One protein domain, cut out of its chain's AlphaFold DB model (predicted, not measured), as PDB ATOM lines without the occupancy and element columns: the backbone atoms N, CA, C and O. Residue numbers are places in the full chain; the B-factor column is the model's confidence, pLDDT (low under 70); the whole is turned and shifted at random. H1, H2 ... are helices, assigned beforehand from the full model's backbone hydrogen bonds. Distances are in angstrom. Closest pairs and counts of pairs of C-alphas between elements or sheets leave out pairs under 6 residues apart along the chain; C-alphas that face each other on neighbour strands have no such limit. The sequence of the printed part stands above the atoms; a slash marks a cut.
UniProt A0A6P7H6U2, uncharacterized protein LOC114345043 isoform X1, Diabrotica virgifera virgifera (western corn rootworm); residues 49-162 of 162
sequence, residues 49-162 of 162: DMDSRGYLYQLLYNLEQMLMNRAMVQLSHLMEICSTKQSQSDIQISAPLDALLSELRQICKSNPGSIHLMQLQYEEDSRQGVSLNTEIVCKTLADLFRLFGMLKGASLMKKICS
ATOM      1  N   ASP A  49     163.177 234.422 348.685       58.75
ATOM      2  CA  ASP A  49     164.612 234.671 348.491       58.75
ATOM      3  C   ASP A  49     165.090 234.234 347.094       58.75
ATOM      4  O   ASP A  49     165.895 234.928 346.465       58.75
ATOM      5  N   MET A  50     164.547 233.133 346.560       62.38
ATOM      6  CA  MET A  50     164.831 232.682 345.189       62.38
ATOM      7  C   MET A  50     164.265 233.653 344.147       62.38
ATOM      8  O   MET A  50     164.972 234.015 343.200       62.38
ATOM      9  N   ASP A  51     163.044 234.148 344.363       74.81
ATOM     10  CA  ASP A  51     162.410 235.126 343.472       74.81
ATOM     11  C   ASP A  51     163.149 236.471 343.479       74.81
ATOM     12  O   ASP A  51     163.374 237.074 342.427       74.81
ATOM     13  N   SER A  52     163.615 236.918 344.648       79.69
ATOM     14  CA  SER A  52     164.345 238.188 344.790       79.69
ATOM     15  C   SER A  52     165.708 238.157 344.096       79.69
ATOM     16  O   SER A  52     166.113 239.132 343.454       79.69
ATOM     17  N   ARG A  53     166.416 237.025 344.178       83.56
ATOM     18  CA  ARG A  53     167.696 236.829 343.486       83.56
ATOM     19  C   ARG A  53     167.511 236.698 341.973       83.56
ATOM     20  O   ARG A  53     168.309 237.258 341.219       83.56
ATOM     21  N   GLY A  54     166.458 236.009 341.529       86.06
ATOM     22  CA  GLY A  54     166.080 235.924 340.115       86.06
ATOM     23  C   GLY A  54     165.716 237.289 339.525       86.06
ATOM     24  O   GLY A  54     166.191 237.647 338.445       86.06
ATOM     25  N   TYR A  55     164.959 238.095 340.272       88.62
ATOM     26  CA  TYR A  55     164.610 239.460 339.880       88.62
ATOM     27  C   TYR A  55     165.843 240.366 339.775       88.62
ATOM     28  O   TYR A  55     166.033 241.040 338.762       88.62
ATOM     29  N   LEU A  56     166.735 240.331 340.772       88.94
ATOM     30  CA  LEU A  56     167.992 241.084 340.727       88.94
ATOM     31  C   LEU A  56     168.861 240.666 339.534       88.94
ATOM     32  O   LEU A  56     169.404 241.525 338.839       88.94
ATOM     33  N   TYR A  57     168.956 239.363 339.253       90.44
ATOM     34  CA  TYR A  57     169.653 238.876 338.066       90.44
ATOM     35  C   TYR A  57     169.052 239.459 336.780       90.44
ATOM     36  O   TYR A  57     169.797 239.927 335.922       90.44
ATOM     37  N   GLN A  58     167.723 239.486 336.656       90.88
ATOM     38  CA  GLN A  58     167.047 240.049 335.487       90.88
ATOM     39  C   GLN A  58     167.318 241.552 335.325       90.88
ATOM     40  O   GLN A  58     167.586 242.006 334.210       90.88
ATOM     41  N   LEU A  59     167.302 242.322 336.416       91.06
ATOM     42  CA  LEU A  59     167.638 243.748 336.386       91.06
ATOM     43  C   LEU A  59     169.088 243.985 335.957       91.06
ATOM     44  O   LEU A  59     169.349 244.815 335.084       91.06
ATOM     45  N   LEU A  60     170.028 243.233 336.533       90.94
ATOM     46  CA  LEU A  60     171.440 243.312 336.168       90.94
ATOM     47  C   LEU A  60     171.656 242.903 334.708       90.94
ATOM     48  O   LEU A  60     172.368 243.592 333.986       90.94
ATOM     49  N   TYR A  61     170.988 241.851 334.239       91.50
ATOM     50  CA  TYR A  61     171.060 241.430 332.843       91.50
ATOM     51  C   TYR A  61     170.529 242.510 331.893       91.50
ATOM     52  O   TYR A  61     171.179 242.835 330.900       91.50
ATOM     53  N   ASN A  62     169.390 243.131 332.211       91.75
ATOM     54  CA  ASN A  62     168.867 244.257 331.436       91.75
ATOM     55  C   ASN A  62     169.863 245.422 331.403       91.75
ATOM     56  O   ASN A  62     170.075 246.027 330.350       91.75
ATOM     57  N   LEU A  63     170.516 245.705 332.532       90.19
ATOM     58  CA  LEU A  63     171.551 246.728 332.605       90.19
ATOM     59  C   LEU A  63     172.761 246.369 331.737       90.19
ATOM     60  O   LEU A  63     173.232 247.216 330.982       90.19
ATOM     61  N   GLU A  64     173.223 245.119 331.765       89.25
ATOM     62  CA  GLU A  64     174.276 244.626 330.871       89.25
ATOM     63  C   GLU A  64     173.902 244.832 329.396       89.25
ATOM     64  O   GLU A  64     174.709 245.360 328.631       89.25
ATOM     65  N   GLN A  65     172.670 244.496 329.001       89.69
ATOM     66  CA  GLN A  65     172.200 244.709 327.631       89.69
ATOM     67  C   GLN A  65     172.161 246.195 327.255       89.69
ATOM     68  O   GLN A  65     172.582 246.553 326.156       89.69
ATOM     69  N   MET A  66     171.712 247.076 328.154       87.88
ATOM     70  CA  MET A  66     171.735 248.524 327.911       87.88
ATOM     71  C   MET A  66     173.158 249.025 327.657       87.88
ATOM     72  O   MET A  66     173.389 249.738 326.682       87.88
ATOM     73  N   LEU A  67     174.125 248.592 328.465       86.19
ATOM     74  CA  LEU A  67     175.532 248.957 328.283       86.19
ATOM     75  C   LEU A  67     176.109 248.419 326.977       86.19
ATOM     76  O   LEU A  67     176.812 249.137 326.268       86.19
ATOM     77  N   MET A  68     175.812 247.159 326.649       86.31
ATOM     78  CA  MET A  68     176.254 246.538 325.400       86.31
ATOM     79  C   MET A  68     175.703 247.279 324.178       86.31
ATOM     80  O   MET A  68     176.422 247.459 323.196       86.31
ATOM     81  N   ASN A  69     174.463 247.758 324.268       85.94
ATOM     82  CA  ASN A  69     173.803 248.547 323.230       85.94
ATOM     83  C   ASN A  69     174.182 250.035 323.262       85.94
ATOM     84  O   ASN A  69     173.620 250.811 322.490       85.94
ATOM     85  N   ARG A  70     175.109 250.445 324.143       80.56
ATOM     86  CA  ARG A  70     175.501 251.848 324.365       80.56
ATOM     87  C   ARG A  70     174.311 252.763 324.686       80.56
ATOM     88  O   ARG A  70     174.331 253.953 324.385       80.56
ATOM     89  N   ALA A  71     173.265 252.203 325.284       81.62
ATOM     90  CA  ALA A  71     172.115 252.959 325.742       81.62
ATOM     91  C   ALA A  71     172.457 253.721 327.030       81.62
ATOM     92  O   ALA A  71     173.265 253.275 327.847       81.62
ATOM     93  N   MET A  72     171.813 254.871 327.218       80.81
ATOM     94  CA  MET A  72     171.962 255.680 328.427       80.81
ATOM     95  C   MET A  72     171.293 254.981 329.613       80.81
ATOM     96  O   MET A  72     170.082 254.739 329.598       80.81
ATOM     97  N   VAL A  73     172.058 254.693 330.665       84.12
ATOM     98  CA  VAL A  73     171.522 254.081 331.886       84.12
ATOM     99  C   VAL A  73     171.138 255.189 332.860       84.12
ATOM    100  O   VAL A  73     171.986 255.815 333.487       84.12
ATOM    101  N   GLN A  74     169.839 255.453 332.978       86.62
ATOM    102  CA  GLN A  74     169.316 256.439 333.927       86.62
ATOM    103  C   GLN A  74     169.510 256.009 335.388       86.62
ATOM    104  O   GLN A  74     169.496 254.817 335.705       86.62
ATOM    105  N   LEU A  75     169.596 256.996 336.285       85.12
ATOM    106  CA  LEU A  75     169.633 256.789 337.737       85.12
ATOM    107  C   LEU A  75     168.500 255.880 338.246       85.12
ATOM    108  O   LEU A  75     168.724 255.083 339.153       85.12
ATOM    109  N   SER A  76     167.300 255.983 337.670       86.12
ATOM    110  CA  SER A  76     166.135 255.163 338.032       86.12
ATOM    111  C   SER A  76     166.434 253.664 337.979       86.12
ATOM    112  O   SER A  76     166.109 252.960 338.929       86.12
ATOM    113  N   HIS A  77     167.128 253.194 336.939       87.94
ATOM    114  CA  HIS A  77     167.497 251.784 336.792       87.94
ATOM    115  C   HIS A  77     168.477 251.326 337.881       87.94
ATOM    116  O   HIS A  77     168.356 250.224 338.409       87.94
ATOM    117  N   LEU A  78     169.438 252.179 338.252       86.94
ATOM    118  CA  LEU A  78     170.381 251.869 339.332       86.94
ATOM    119  C   LEU A  78     169.687 251.859 340.698       86.94
ATOM    120  O   LEU A  78     169.946 250.986 341.522       86.94
ATOM    121  N   MET A  79     168.770 252.799 340.924       87.88
ATOM    122  CA  MET A  79     167.971 252.849 342.148       87.88
ATOM    123  C   MET A  79     167.037 251.645 342.273       87.88
ATOM    124  O   MET A  79     166.833 251.152 343.380       87.88
ATOM    125  N   GLU A  80     166.506 251.146 341.157       87.62
ATOM    126  CA  GLU A  80     165.698 249.930 341.124       87.62
ATOM    127  C   GLU A  80     166.519 248.700 341.541       87.62
ATOM    128  O   GLU A  80     166.083 247.945 342.412       87.62
ATOM    129  N   ILE A  81     167.746 248.557 341.032       88.62
ATOM    130  CA  ILE A  81     168.678 247.493 341.449       88.62
ATOM    131  C   ILE A  81     168.941 247.558 342.959       88.62
ATOM    132  O   ILE A  81     168.811 246.549 343.657       88.62
ATOM    133  N   CYS A  82     169.224 248.753 343.483       86.94
ATOM    134  CA  CYS A  82     169.439 248.974 344.915       86.94
ATOM    135  C   CYS A  82     168.180 248.780 345.776       86.94
ATOM    136  O   CYS A  82     168.290 248.657 346.994       86.94
ATOM    137  N   SER A  83     166.986 248.791 345.179       85.19
ATOM    138  CA  SER A  83     165.726 248.574 345.901       85.19
ATOM    139  C   SER A  83     165.388 247.096 346.092       85.19
ATOM    140  O   SER A  83     164.492 246.773 346.877       85.19
ATOM    141  N   THR A  84     166.099 246.195 345.400       83.25
ATOM    142  CA  THR A  84     165.883 244.754 345.546       83.25
ATOM    143  C   THR A  84     166.237 244.316 346.963       83.25
ATOM    144  O   THR A  84     167.362 244.478 347.434       83.25
ATOM    145  N   LYS A  85     165.250 243.771 347.675       72.38
ATOM    146  CA  LYS A  85     165.471 243.224 349.013       72.38
ATOM    147  C   LYS A  85     166.273 241.939 348.865       72.38
ATOM    148  O   LYS A  85     165.781 240.979 348.288       72.38
ATOM    149  N   GLN A  86     167.500 241.936 349.372       74.12
ATOM    150  CA  GLN A  86     168.297 240.720 349.485       74.12
ATOM    151  C   GLN A  86     168.195 240.183 350.909       74.12
ATOM    152  O   GLN A  86     168.169 240.951 351.876       74.12
ATOM    153  N   SER A  87     168.136 238.859 351.028       65.25
ATOM    154  CA  SER A  87     168.213 238.162 352.308       65.25
ATOM    155  C   SER A  87     169.455 238.613 353.075       65.25
ATOM    156  O   SER A  87     170.536 238.725 352.494       65.25
ATOM    157  N   GLN A  88     169.348 238.822 354.392       62.44
ATOM    158  CA  GLN A  88     170.520 239.125 355.235       62.44
ATOM    159  C   GLN A  88     171.592 238.022 355.171       62.44
ATOM    160  O   GLN A  88     172.745 238.267 355.520       62.44
ATOM    161  N   SER A  89     171.219 236.821 354.719       56.78
ATOM    162  CA  SER A  89     172.134 235.700 354.507       56.78
ATOM    163  C   SER A  89     173.092 235.903 353.319       56.78
ATOM    164  O   SER A  89     174.214 235.400 353.359       56.78
ATOM    165  N   ASP A  90     172.720 236.704 352.315       75.31
ATOM    166  CA  ASP A  90     173.507 236.958 351.099       75.31
ATOM    167  C   ASP A  90     174.345 238.252 351.234       75.31
ATOM    168  O   ASP A  90     174.278 239.182 350.425       75.31
ATOM    169  N   ILE A  91     175.184 238.313 352.280       80.25
ATOM    170  CA  ILE A  91     176.036 239.479 352.623       80.25
ATOM    171  C   ILE A  91     176.927 239.915 351.448       80.25
ATOM    172  O   ILE A  91     177.219 241.097 351.273       80.25
ATOM    173  N   GLN A  92     177.348 238.960 350.617       82.00
ATOM    174  CA  GLN A  92     178.182 239.224 349.443       82.00
ATOM    175  C   GLN A  92     177.473 240.077 348.384       82.00
ATOM    176  O   GLN A  92     178.151 240.748 347.612       82.00
ATOM    177  N   ILE A  93     176.137 240.064 348.355       84.62
ATOM    178  CA  ILE A  93     175.314 240.826 347.411       84.62
ATOM    179  C   ILE A  93     174.760 242.086 348.085       84.62
ATOM    180  O   ILE A  93     174.772 243.155 347.478       84.62
ATOM    181  N   SER A  94     174.322 242.004 349.345       84.81
ATOM    182  CA  SER A  94     173.751 243.162 350.046       84.81
ATOM    183  C   SER A  94     174.779 244.270 350.298       84.81
ATOM    184  O   SER A  94     174.489 245.433 350.034       84.81
ATOM    185  N   ALA A  95     176.010 243.930 350.695       85.50
ATOM    186  CA  ALA A  95     177.061 244.918 350.943       85.50
ATOM    187  C   ALA A  95     177.398 245.804 349.717       85.50
ATOM    188  O   ALA A  95     177.438 247.030 349.868       85.50
ATOM    189  N   PRO A  96     177.631 245.260 348.502       86.12
ATOM    190  CA  PRO A  96     177.861 246.099 347.325       86.12
ATOM    191  C   PRO A  96     176.620 246.889 346.882       86.12
ATOM    192  O   PRO A  96     176.783 248.000 346.379       86.12
ATOM    193  N   LEU A  97     175.401 246.375 347.093       87.25
ATOM    194  CA  LEU A  97     174.166 247.128 346.827       87.25
ATOM    195  C   LEU A  97     174.014 248.327 347.772       87.25
ATOM    196  O   LEU A  97     173.686 249.424 347.319       87.25
ATOM    197  N   ASP A  98     174.314 248.152 349.058       87.06
ATOM    198  CA  ASP A  98     174.282 249.233 350.047       87.06
ATOM    199  C   ASP A  98     175.339 250.305 349.751       87.06
ATOM    200  O   ASP A  98     175.057 251.506 349.831       87.06
ATOM    201  N   ALA A  99     176.547 249.886 349.357       87.62
ATOM    202  CA  ALA A  99     177.609 250.798 348.940       87.62
ATOM    203  C   ALA A  99     177.199 251.614 347.704       87.62
ATOM    204  O   ALA A  99     177.337 252.841 347.701       87.62
ATOM    205  N   LEU A 100     176.631 250.950 346.690       88.25
ATOM    206  CA  LEU A 100     176.103 251.601 345.493       88.25
ATOM    207  C   LEU A 100     174.993 252.600 345.855       88.25
ATOM    208  O   LEU A 100     175.028 253.751 345.428       88.25
ATOM    209  N   LEU A 101     174.037 252.205 346.698       89.88
ATOM    210  CA  LEU A 101     172.945 253.072 347.141       89.88
ATOM    211  C   LEU A 101     173.443 254.304 347.910       89.88
ATOM    212  O   LEU A 101     172.919 255.404 347.716       89.88
ATOM    213  N   SER A 102     174.433 254.135 348.789       89.06
ATOM    214  CA  SER A 102     175.029 255.243 349.540       89.06
ATOM    215  C   SER A 102     175.669 256.267 348.603       89.06
ATOM    216  O   SER A 102     175.419 257.467 348.741       89.06
ATOM    217  N   GLU A 103     176.424 255.792 347.613       87.94
ATOM    218  CA  GLU A 103     177.078 256.647 346.626       87.94
ATOM    219  C   GLU A 103     176.052 257.389 345.760       87.94
ATOM    220  O   GLU A 103     176.103 258.614 345.635       87.94
ATOM    221  N   LEU A 104     175.036 256.686 345.250       86.81
ATOM    222  CA  LEU A 104     173.962 257.305 344.468       86.81
ATOM    223  C   LEU A 104     173.213 258.369 345.278       86.81
ATOM    224  O   LEU A 104     172.904 259.443 344.758       86.81
ATOM    225  N   ARG A 105     172.969 258.134 346.575       88.62
ATOM    226  CA  ARG A 105     172.378 259.143 347.470       88.62
ATOM    227  C   ARG A 105     173.288 260.356 347.648       88.62
ATOM    228  O   ARG A 105     172.779 261.474 347.714       88.62
ATOM    229  N   GLN A 106     174.602 260.167 347.741       87.50
ATOM    230  CA  GLN A 106     175.565 261.264 347.846       87.50
ATOM    231  C   GLN A 106     175.617 262.101 346.558       87.50
ATOM    232  O   GLN A 106     175.607 263.336 346.625       87.50
ATOM    233  N   ILE A 107     175.571 261.456 345.392       84.06
ATOM    234  CA  ILE A 107     175.489 262.135 344.091       84.06
ATOM    235  C   ILE A 107     174.170 262.918 343.974       84.06
ATOM    236  O   ILE A 107     174.176 264.090 343.597       84.06
ATOM    237  N   CYS A 108     173.044 262.328 344.396       85.69
ATOM    238  CA  CYS A 108     171.749 263.017 344.442       85.69
ATOM    239  C   CYS A 108     171.777 264.251 345.357       85.69
ATOM    240  O   CYS A 108     171.275 265.310 344.985       85.69
ATOM    241  N   LYS A 109     172.375 264.131 346.550       86.19
ATOM    242  CA  LYS A 109     172.481 265.232 347.522       86.19
ATOM    243  C   LYS A 109     173.355 266.378 347.028       86.19
ATOM    244  O   LYS A 109     173.053 267.531 347.315       86.19
ATOM    245  N   SER A 110     174.432 266.067 346.312       84.94
ATOM    246  CA  SER A 110     175.327 267.081 345.745       84.94
ATOM    247  C   SER A 110     174.720 267.797 344.536       84.94
ATOM    248  O   SER A 110     175.140 268.906 344.222       84.94
ATOM    249  N   ASN A 111     173.702 267.213 343.893       81.31
ATOM    250  CA  ASN A 111     173.111 267.728 342.657       81.31
ATOM    251  C   ASN A 111     171.564 267.665 342.667       81.31
ATOM    252  O   ASN A 111     170.957 267.022 341.804       81.31
ATOM    253  N   PRO A 112     170.889 268.353 343.611       77.69
ATOM    254  CA  PRO A 112     169.445 268.217 343.834       77.69
ATOM    255  C   PRO A 112     168.577 268.683 342.650       77.69
ATOM    256  O   PRO A 112     167.450 268.223 342.501       77.69
ATOM    257  N   GLY A 113     169.092 269.569 341.789       77.31
ATOM    258  CA  GLY A 113     168.371 270.094 340.619       77.31
ATOM    259  C   GLY A 113     168.524 269.273 339.334       77.31
ATOM    260  O   GLY A 113     167.814 269.527 338.363       77.31
ATOM    261  N   SER A 114     169.426 268.287 339.309       77.81
ATOM    262  CA  SER A 114     169.831 267.592 338.075       77.81
ATOM    263  C   SER A 114     169.646 266.077 338.141       77.81
ATOM    264  O   SER A 114     170.147 265.367 337.279       77.81
ATOM    265  N   ILE A 115     168.897 265.576 339.129       78.56
ATOM    266  CA  ILE A 115     168.648 264.139 339.348       78.56
ATOM    267  C   ILE A 115     168.104 263.453 338.082       78.56
ATOM    268  O   ILE A 115     168.539 262.364 337.728       78.56
ATOM    269  N   HIS A 116     167.201 264.116 337.356       74.56
ATOM    270  CA  HIS A 116     166.602 263.600 336.116       74.56
ATOM    271  C   HIS A 116     167.566 263.571 334.916       74.56
ATOM    272  O   HIS A 116     167.280 262.917 333.917       74.56
ATOM    273  N   LEU A 117     168.699 264.273 335.008       75.25
ATOM    274  CA  LEU A 117     169.742 264.321 333.980       75.25
ATOM    275  C   LEU A 117     170.895 263.354 334.284       75.25
ATOM    276  O   LEU A 117     171.800 263.217 333.467       75.25
ATOM    277  N   MET A 118     170.877 262.696 335.449       79.19
ATOM    278  CA  MET A 118     171.934 261.779 335.861       79.19
ATOM    279  C   MET A 118     171.852 260.463 335.104       79.19
ATOM    280  O   MET A 118     170.859 259.731 335.181       79.19
ATOM    281  N   GLN A 119     172.926 260.158 334.389       82.00
ATOM    282  CA  GLN A 119     173.024 258.973 333.553       82.00
ATOM    283  C   GLN A 119     174.427 258.381 333.640       82.00
ATOM    284  O   GLN A 119     175.416 259.099 333.802       82.00
ATOM    285  N   LEU A 120     174.495 257.059 333.527       78.12
ATOM    286  CA  LEU A 120     175.719 256.312 333.296       78.12
ATOM    287  C   LEU A 120     175.846 256.089 331.784       78.12
ATOM    288  O   LEU A 120     174.917 255.594 331.136       78.12
ATOM    289  N   GLN A 121     176.973 256.522 331.220       74.81
ATOM    290  CA  GLN A 121     177.220 256.551 329.776       74.81
ATOM    291  C   GLN A 121     178.523 255.827 329.435       74.81
ATOM    292  O   GLN A 121     179.488 255.879 330.197       74.81
ATOM    293  N   TYR A 122     178.525 255.136 328.292       66.19
ATOM    294  CA  TYR A 122     179.651 254.313 327.846       66.19
ATOM    295  C   TYR A 122     180.794 255.122 327.210       66.19
ATOM    296  O   TYR A 122     181.951 254.737 327.337       66.19
ATOM    297  N   GLU A 123     180.478 256.229 326.539       65.69
ATOM    298  CA  GLU A 123     181.440 257.112 325.868       65.69
ATOM    299  C   GLU A 123     181.340 258.525 326.470       65.69
ATOM    300  O   GLU A 123     180.243 258.980 326.789       65.69
ATOM    301  N   GLU A 124     182.474 259.228 326.610       58.44
ATOM    302  CA  GLU A 124     182.556 260.650 327.022       58.44
ATOM    303  C   GLU A 124     181.970 261.623 325.976       58.44
ATOM    304  O   GLU A 124     182.119 262.848 326.078       58.44
ATOM    305  N   ASP A 125     181.321 261.102 324.938       48.12
ATOM    306  CA  ASP A 125     180.734 261.914 323.895       48.12
ATOM    307  C   ASP A 125     179.499 262.632 324.446       48.12
ATOM    308  O   ASP A 125     178.428 262.057 324.609       48.12
ATOM    309  N   SER A 126     179.688 263.936 324.677       47.69
ATOM    310  CA  SER A 126     178.729 264.995 325.034       47.69
ATOM    311  C   SER A 126     178.537 265.315 326.533       47.69
ATOM    312  O   SER A 126     177.596 264.922 327.216       47.69
ATOM    313  N   ARG A 127     179.434 266.191 327.011       53.47
ATOM    314  CA  ARG A 127     179.477 266.865 328.324       53.47
ATOM    315  C   ARG A 127     178.290 267.801 328.623       53.47
ATOM    316  O   ARG A 127     178.488 269.007 328.777       53.47
ATOM    317  N   GLN A 128     177.071 267.291 328.768       51.81
ATOM    318  CA  GLN A 128     175.968 268.088 329.329       51.81
ATOM    319  C   GLN A 128     175.146 267.281 330.340       51.81
ATOM    320  O   GLN A 128     174.020 266.877 330.075       51.81
ATOM    321  N   GLY A 129     175.716 267.053 331.526       59.56
ATOM    322  CA  GLY A 129     175.003 266.432 332.642       59.56
ATOM    323  C   GLY A 129     175.912 266.050 333.808       59.56
ATOM    324  O   GLY A 129     177.135 266.021 333.681       59.56
ATOM    325  N   VAL A 130     175.300 265.756 334.955       67.50
ATOM    326  CA  VAL A 130     175.988 265.153 336.103       67.50
ATOM    327  C   VAL A 130     176.132 263.659 335.813       67.50
ATOM    328  O   VAL A 130     175.136 262.941 335.775       67.50
ATOM    329  N   SER A 131     177.358 263.200 335.563       77.00
ATOM    330  CA  SER A 131     177.636 261.799 335.226       77.00
ATOM    331  C   SER A 131     177.602 260.895 336.462       77.00
ATOM    332  O   SER A 131     178.073 261.278 337.534       77.00
ATOM    333  N   LEU A 132     177.070 259.682 336.294       79.06
ATOM    334  CA  LEU A 132     177.091 258.613 337.302       79.06
ATOM    335  C   LEU A 132     178.348 257.728 337.207       79.06
ATOM    336  O   LEU A 132     178.458 256.757 337.953       79.06
ATOM    337  N   ASN A 133     179.292 258.050 336.315       78.81
ATOM    338  CA  ASN A 133     180.536 257.302 336.097       78.81
ATOM    339  C   ASN A 133     181.562 257.551 337.223       78.81
ATOM    340  O   ASN A 133     182.714 257.897 336.965       78.81
ATOM    341  N   THR A 134     181.158 257.432 338.489       82.06
ATOM    342  CA  THR A 134     182.113 257.470 339.599       82.06
ATOM    343  C   THR A 134     182.826 256.126 339.716       82.06
ATOM    344  O   THR A 134     182.257 255.070 339.425       82.06
ATOM    345  N   GLU A 135     184.075 256.147 340.184       83.00
ATOM    346  CA  GLU A 135     184.871 254.930 340.385       83.00
ATOM    347  C   GLU A 135     184.139 253.925 341.290       83.00
ATOM    348  O   GLU A 135     184.139 252.720 341.030       83.00
ATOM    349  N   ILE A 136     183.451 254.427 342.320       86.00
ATOM    350  CA  ILE A 136     182.686 253.619 343.273       86.00
ATOM    351  C   ILE A 136     181.506 252.931 342.576       86.00
ATOM    352  O   ILE A 136     181.341 251.719 342.733       86.00
ATOM    353  N   VAL A 137     180.720 253.655 341.770       87.00
ATOM    354  CA  VAL A 137     179.587 253.086 341.017       87.00
ATOM    355  C   VAL A 137     180.077 252.033 340.021       87.00
ATOM    356  O   VAL A 137     179.574 250.910 340.007       87.00
ATOM    357  N   CYS A 138     181.116 252.333 339.243       88.56
ATOM    358  CA  CYS A 138     181.681 251.377 338.289       88.56
ATOM    359  C   CYS A 138     182.238 250.119 338.961       88.56
ATOM    360  O   CYS A 138     182.026 249.008 338.470       88.56
ATOM    361  N   LYS A 139     182.958 250.272 340.077       89.69
ATOM    362  CA  LYS A 139     183.560 249.148 340.800       89.69
ATOM    363  C   LYS A 139     182.496 248.258 341.433       89.69
ATOM    364  O   LYS A 139     182.541 247.047 341.241       89.69
ATOM    365  N   THR A 140     181.517 248.853 342.117       88.75
ATOM    366  CA  THR A 140     180.405 248.112 342.736       88.75
ATOM    367  C   THR A 140     179.567 247.376 341.692       88.75
ATOM    368  O   THR A 140     179.308 246.186 341.862       88.75
ATOM    369  N   LEU A 141     179.237 248.014 340.563       88.38
ATOM    370  CA  LEU A 141     178.550 247.350 339.448       88.38
ATOM    371  C   LEU A 141     179.397 246.233 338.827       88.38
ATOM    372  O   LEU A 141     178.880 245.150 338.561       88.38
ATOM    373  N   ALA A 142     180.700 246.449 338.621       89.69
ATOM    374  CA  ALA A 142     181.589 245.417 338.090       89.69
ATOM    375  C   ALA A 142     181.690 244.197 339.017       89.69
ATOM    376  O   ALA A 142     181.768 243.067 338.529       89.69
ATOM    377  N   ASP A 143     181.701 244.412 340.330       89.56
ATOM    378  CA  ASP A 143     181.751 243.338 341.316       89.56
ATOM    379  C   ASP A 143     180.401 242.601 341.403       89.56
ATOM    380  O   ASP A 143     180.394 241.368 341.374       89.56
ATOM    381  N   LEU A 144     179.267 243.314 341.357       88.75
ATOM    382  CA  LEU A 144     177.930 242.710 341.235       88.75
ATOM    383  C   LEU A 144     177.816 241.843 339.976       88.75
ATOM    384  O   LEU A 144     177.417 240.684 340.055       88.75
ATOM    385  N   PHE A 145     178.254 242.345 338.822       91.50
ATOM    386  CA  PHE A 145     178.259 241.562 337.588       91.50
ATOM    387  C   PHE A 145     179.081 240.275 337.703       91.50
ATOM    388  O   PHE A 145     178.658 239.232 337.205       91.50
ATOM    389  N   ARG A 146     180.229 240.302 338.393       90.12
ATOM    390  CA  ARG A 146     181.025 239.086 338.621       90.12
ATOM    391  C   ARG A 146     180.315 238.081 339.519       90.12
ATOM    392  O   ARG A 146     180.368 236.894 339.207       90.12
ATOM    393  N   LEU A 147     179.652 238.533 340.585       88.62
ATOM    394  CA  LEU A 147     178.915 237.657 341.506       88.62
ATOM    395  C   LEU A 147     177.797 236.875 340.799       88.62
ATOM    396  O   LEU A 147     177.514 235.737 341.166       88.62
ATOM    397  N   PHE A 148     177.211 237.457 339.752       87.25
ATOM    398  CA  PHE A 148     176.171 236.830 338.934       87.25
ATOM    399  C   PHE A 148     176.687 236.203 337.620       87.25
ATOM    400  O   PHE A 148     175.888 235.769 336.794       87.25
ATOM    401  N   GLY A 149     178.006 236.137 337.399       87.69
ATOM    402  CA  GLY A 149     178.600 235.510 336.207       87.69
ATOM    403  C   GLY A 149     178.533 236.334 334.909       87.69
ATOM    404  O   GLY A 149     178.892 235.834 333.842       87.69
ATOM    405  N   MET A 150     178.139 237.607 334.976       90.12
ATOM    406  CA  MET A 150     178.034 238.540 333.842       90.12
ATOM    407  C   MET A 150     179.394 239.177 333.505       90.12
ATOM    408  O   MET A 150     179.662 240.358 333.739       90.12
ATOM    409  N   LEU A 151     180.314 238.374 332.967       89.88
ATOM    410  CA  LEU A 151     181.696 238.807 332.715       89.88
ATOM    411  C   LEU A 151     181.812 239.933 331.673       89.88
ATOM    412  O   LEU A 151     182.735 240.751 331.759       89.88
ATOM    413  N   LYS A 152     180.892 240.002 330.700       86.62
ATOM    414  CA  LYS A 152     180.910 241.050 329.668       86.62
ATOM    415  C   LYS A 152     180.551 242.402 330.282       86.62
ATOM    416  O   LYS A 152     181.341 243.335 330.128       86.62
ATOM    417  N   GLY A 153     179.473 242.483 331.062       84.12
ATOM    418  CA  GLY A 153     179.092 243.669 331.836       84.12
ATOM    419  C   GLY A 153     180.210 244.153 332.760       84.12
ATOM    420  O   GLY A 153     180.582 245.327 332.722       84.12
ATOM    421  N   ALA A 154     180.856 243.238 333.492       87.31
ATOM    422  CA  ALA A 154     181.998 243.576 334.346       87.31
ATOM    423  C   ALA A 154     183.190 244.158 333.558       87.31
ATOM    424  O   ALA A 154     183.878 245.060 334.039       87.31
ATOM    425  N   SER A 155     183.456 243.647 332.351       86.81
ATOM    426  CA  SER A 155     184.519 244.167 331.482       86.81
ATOM    427  C   SER A 155     184.182 245.538 330.892       86.81
ATOM    428  O   SER A 155     185.076 246.370 330.750       86.81
ATOM    429  N   LEU A 156     182.904 245.792 330.587       85.75
ATOM    430  CA  LEU A 156     182.434 247.085 330.098       85.75
ATOM    431  C   LEU A 156     182.557 248.145 331.189       85.75
ATOM    432  O   LEU A 156     183.138 249.190 330.931       85.75
ATOM    433  N   MET A 157     182.138 247.842 332.419       85.88
ATOM    434  CA  MET A 157     182.282 248.755 333.561       85.88
ATOM    435  C   MET A 157     183.731 249.174 333.817       85.88
ATOM    436  O   MET A 157     184.000 250.342 334.080       85.88
ATOM    437  N   LYS A 158     184.685 248.246 333.667       83.62
ATOM    438  CA  LYS A 158     186.114 248.583 333.748       83.62
ATOM    439  C   LYS A 158     186.564 249.556 332.663       83.62
ATOM    440  O   LYS A 158     187.459 250.341 332.923       83.62
ATOM    441  N   LYS A 159     185.991 249.480 331.460       82.38
ATOM    442  CA  LYS A 159     186.330 250.383 330.352       82.38
ATOM    443  C   LYS A 159     185.718 251.770 330.523       82.38
ATOM    444  O   LYS A 159     186.343 252.731 330.119       82.38
ATOM    445  N   ILE A 160     184.523 251.858 331.111       79.81
ATOM    446  CA  ILE A 160     183.820 253.132 331.353       79.81
ATOM    447  C   ILE A 160     184.567 254.001 332.375       79.81
ATOM    448  O   ILE A 160     184.499 255.223 332.310       79.81
ATOM    449  N   CYS A 161     185.261 253.366 333.320       71.25
ATOM    450  CA  CYS A 161     185.950 254.032 334.423       71.25
ATOM    451  C   CYS A 161     187.486 253.905 334.378       71.25
ATOM    452  O   CYS A 161     188.137 254.147 335.393       71.25
ATOM    453  N   SER A 162     188.058 253.499 333.237       64.12
ATOM    454  CA  SER A 162     189.509 253.514 332.977       64.12
ATOM    455  C   SER A 162     189.887 254.714 332.129       64.12
ATOM    456  O   SER A 162     191.076 255.087 332.231       64.12
TER     457      SER A 162
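What this domain is: This is residues 49 to 162 of the 162 residues of the protein "uncharacterized protein LOC114345043 isoform X1" of Diabrotica virgifera virgifera (western corn rootworm) (UniProt A0A6P7H6U2). Five helices pack in a ring, H1 to H2, H3, H4, H5 and back to H1, with the long loop of residues 111 to 134 at one end. The printed part has 114 residues, is all helix with no named strand, and is compact: radius of gyration of the C-alphas 13.5 A, spans 40 by 29 by 20 A.

How they stand to each other: H3, residues 91 to 110, and H4, residues 135 to 147, form a hairpin at a shallow tilt of 25 degrees; their closest C-alphas, Pro 96 and Thr 140, are 5.6 A apart. H5, residues 151 to 160, forms a hairpin with H4 at 9 degrees, a shallow tilt; closest C-alphas Ala 142 and Ala 154, 4.2 A. With residues 97 to 104 alone, H3 touches H2, residues 75 to 83; closest C-alphas Leu 97 and Cys 82, 5.4 A. H1, residues 49 to 68, touches H5 with residues 64 to 68 alone; closest C-alphas Glu 64 and Gly 153, 5.0 A. H1 touches H2 with residues 56 to 63 alone; closest C-alphas Leu 59 and Ile 81, 6.4 A. Every O i to N i+4 pair is within hydrogen-bond range in H1, H2, H4 and H5, and 15 of 16 in H3.

Where its parts are: H1 is 28.5 A long from C-alpha 49 at (164.612, 234.671, 348.491), H2 12.2 A, H3 28.5 A, H4 18.3 A, and H5 14.5 A, to C-alpha 160 at (183.820, 253.132, 331.353).

The domain as a whole: The C-alphas farthest apart, Ser 89 and Ser 126, are 42.1 A apart. The printed part has no cut; the link from H3 to H4 is long. The model's pLDDT is under 70 at residues 49 to 50, 87 to 89, 122 to 130 and 162.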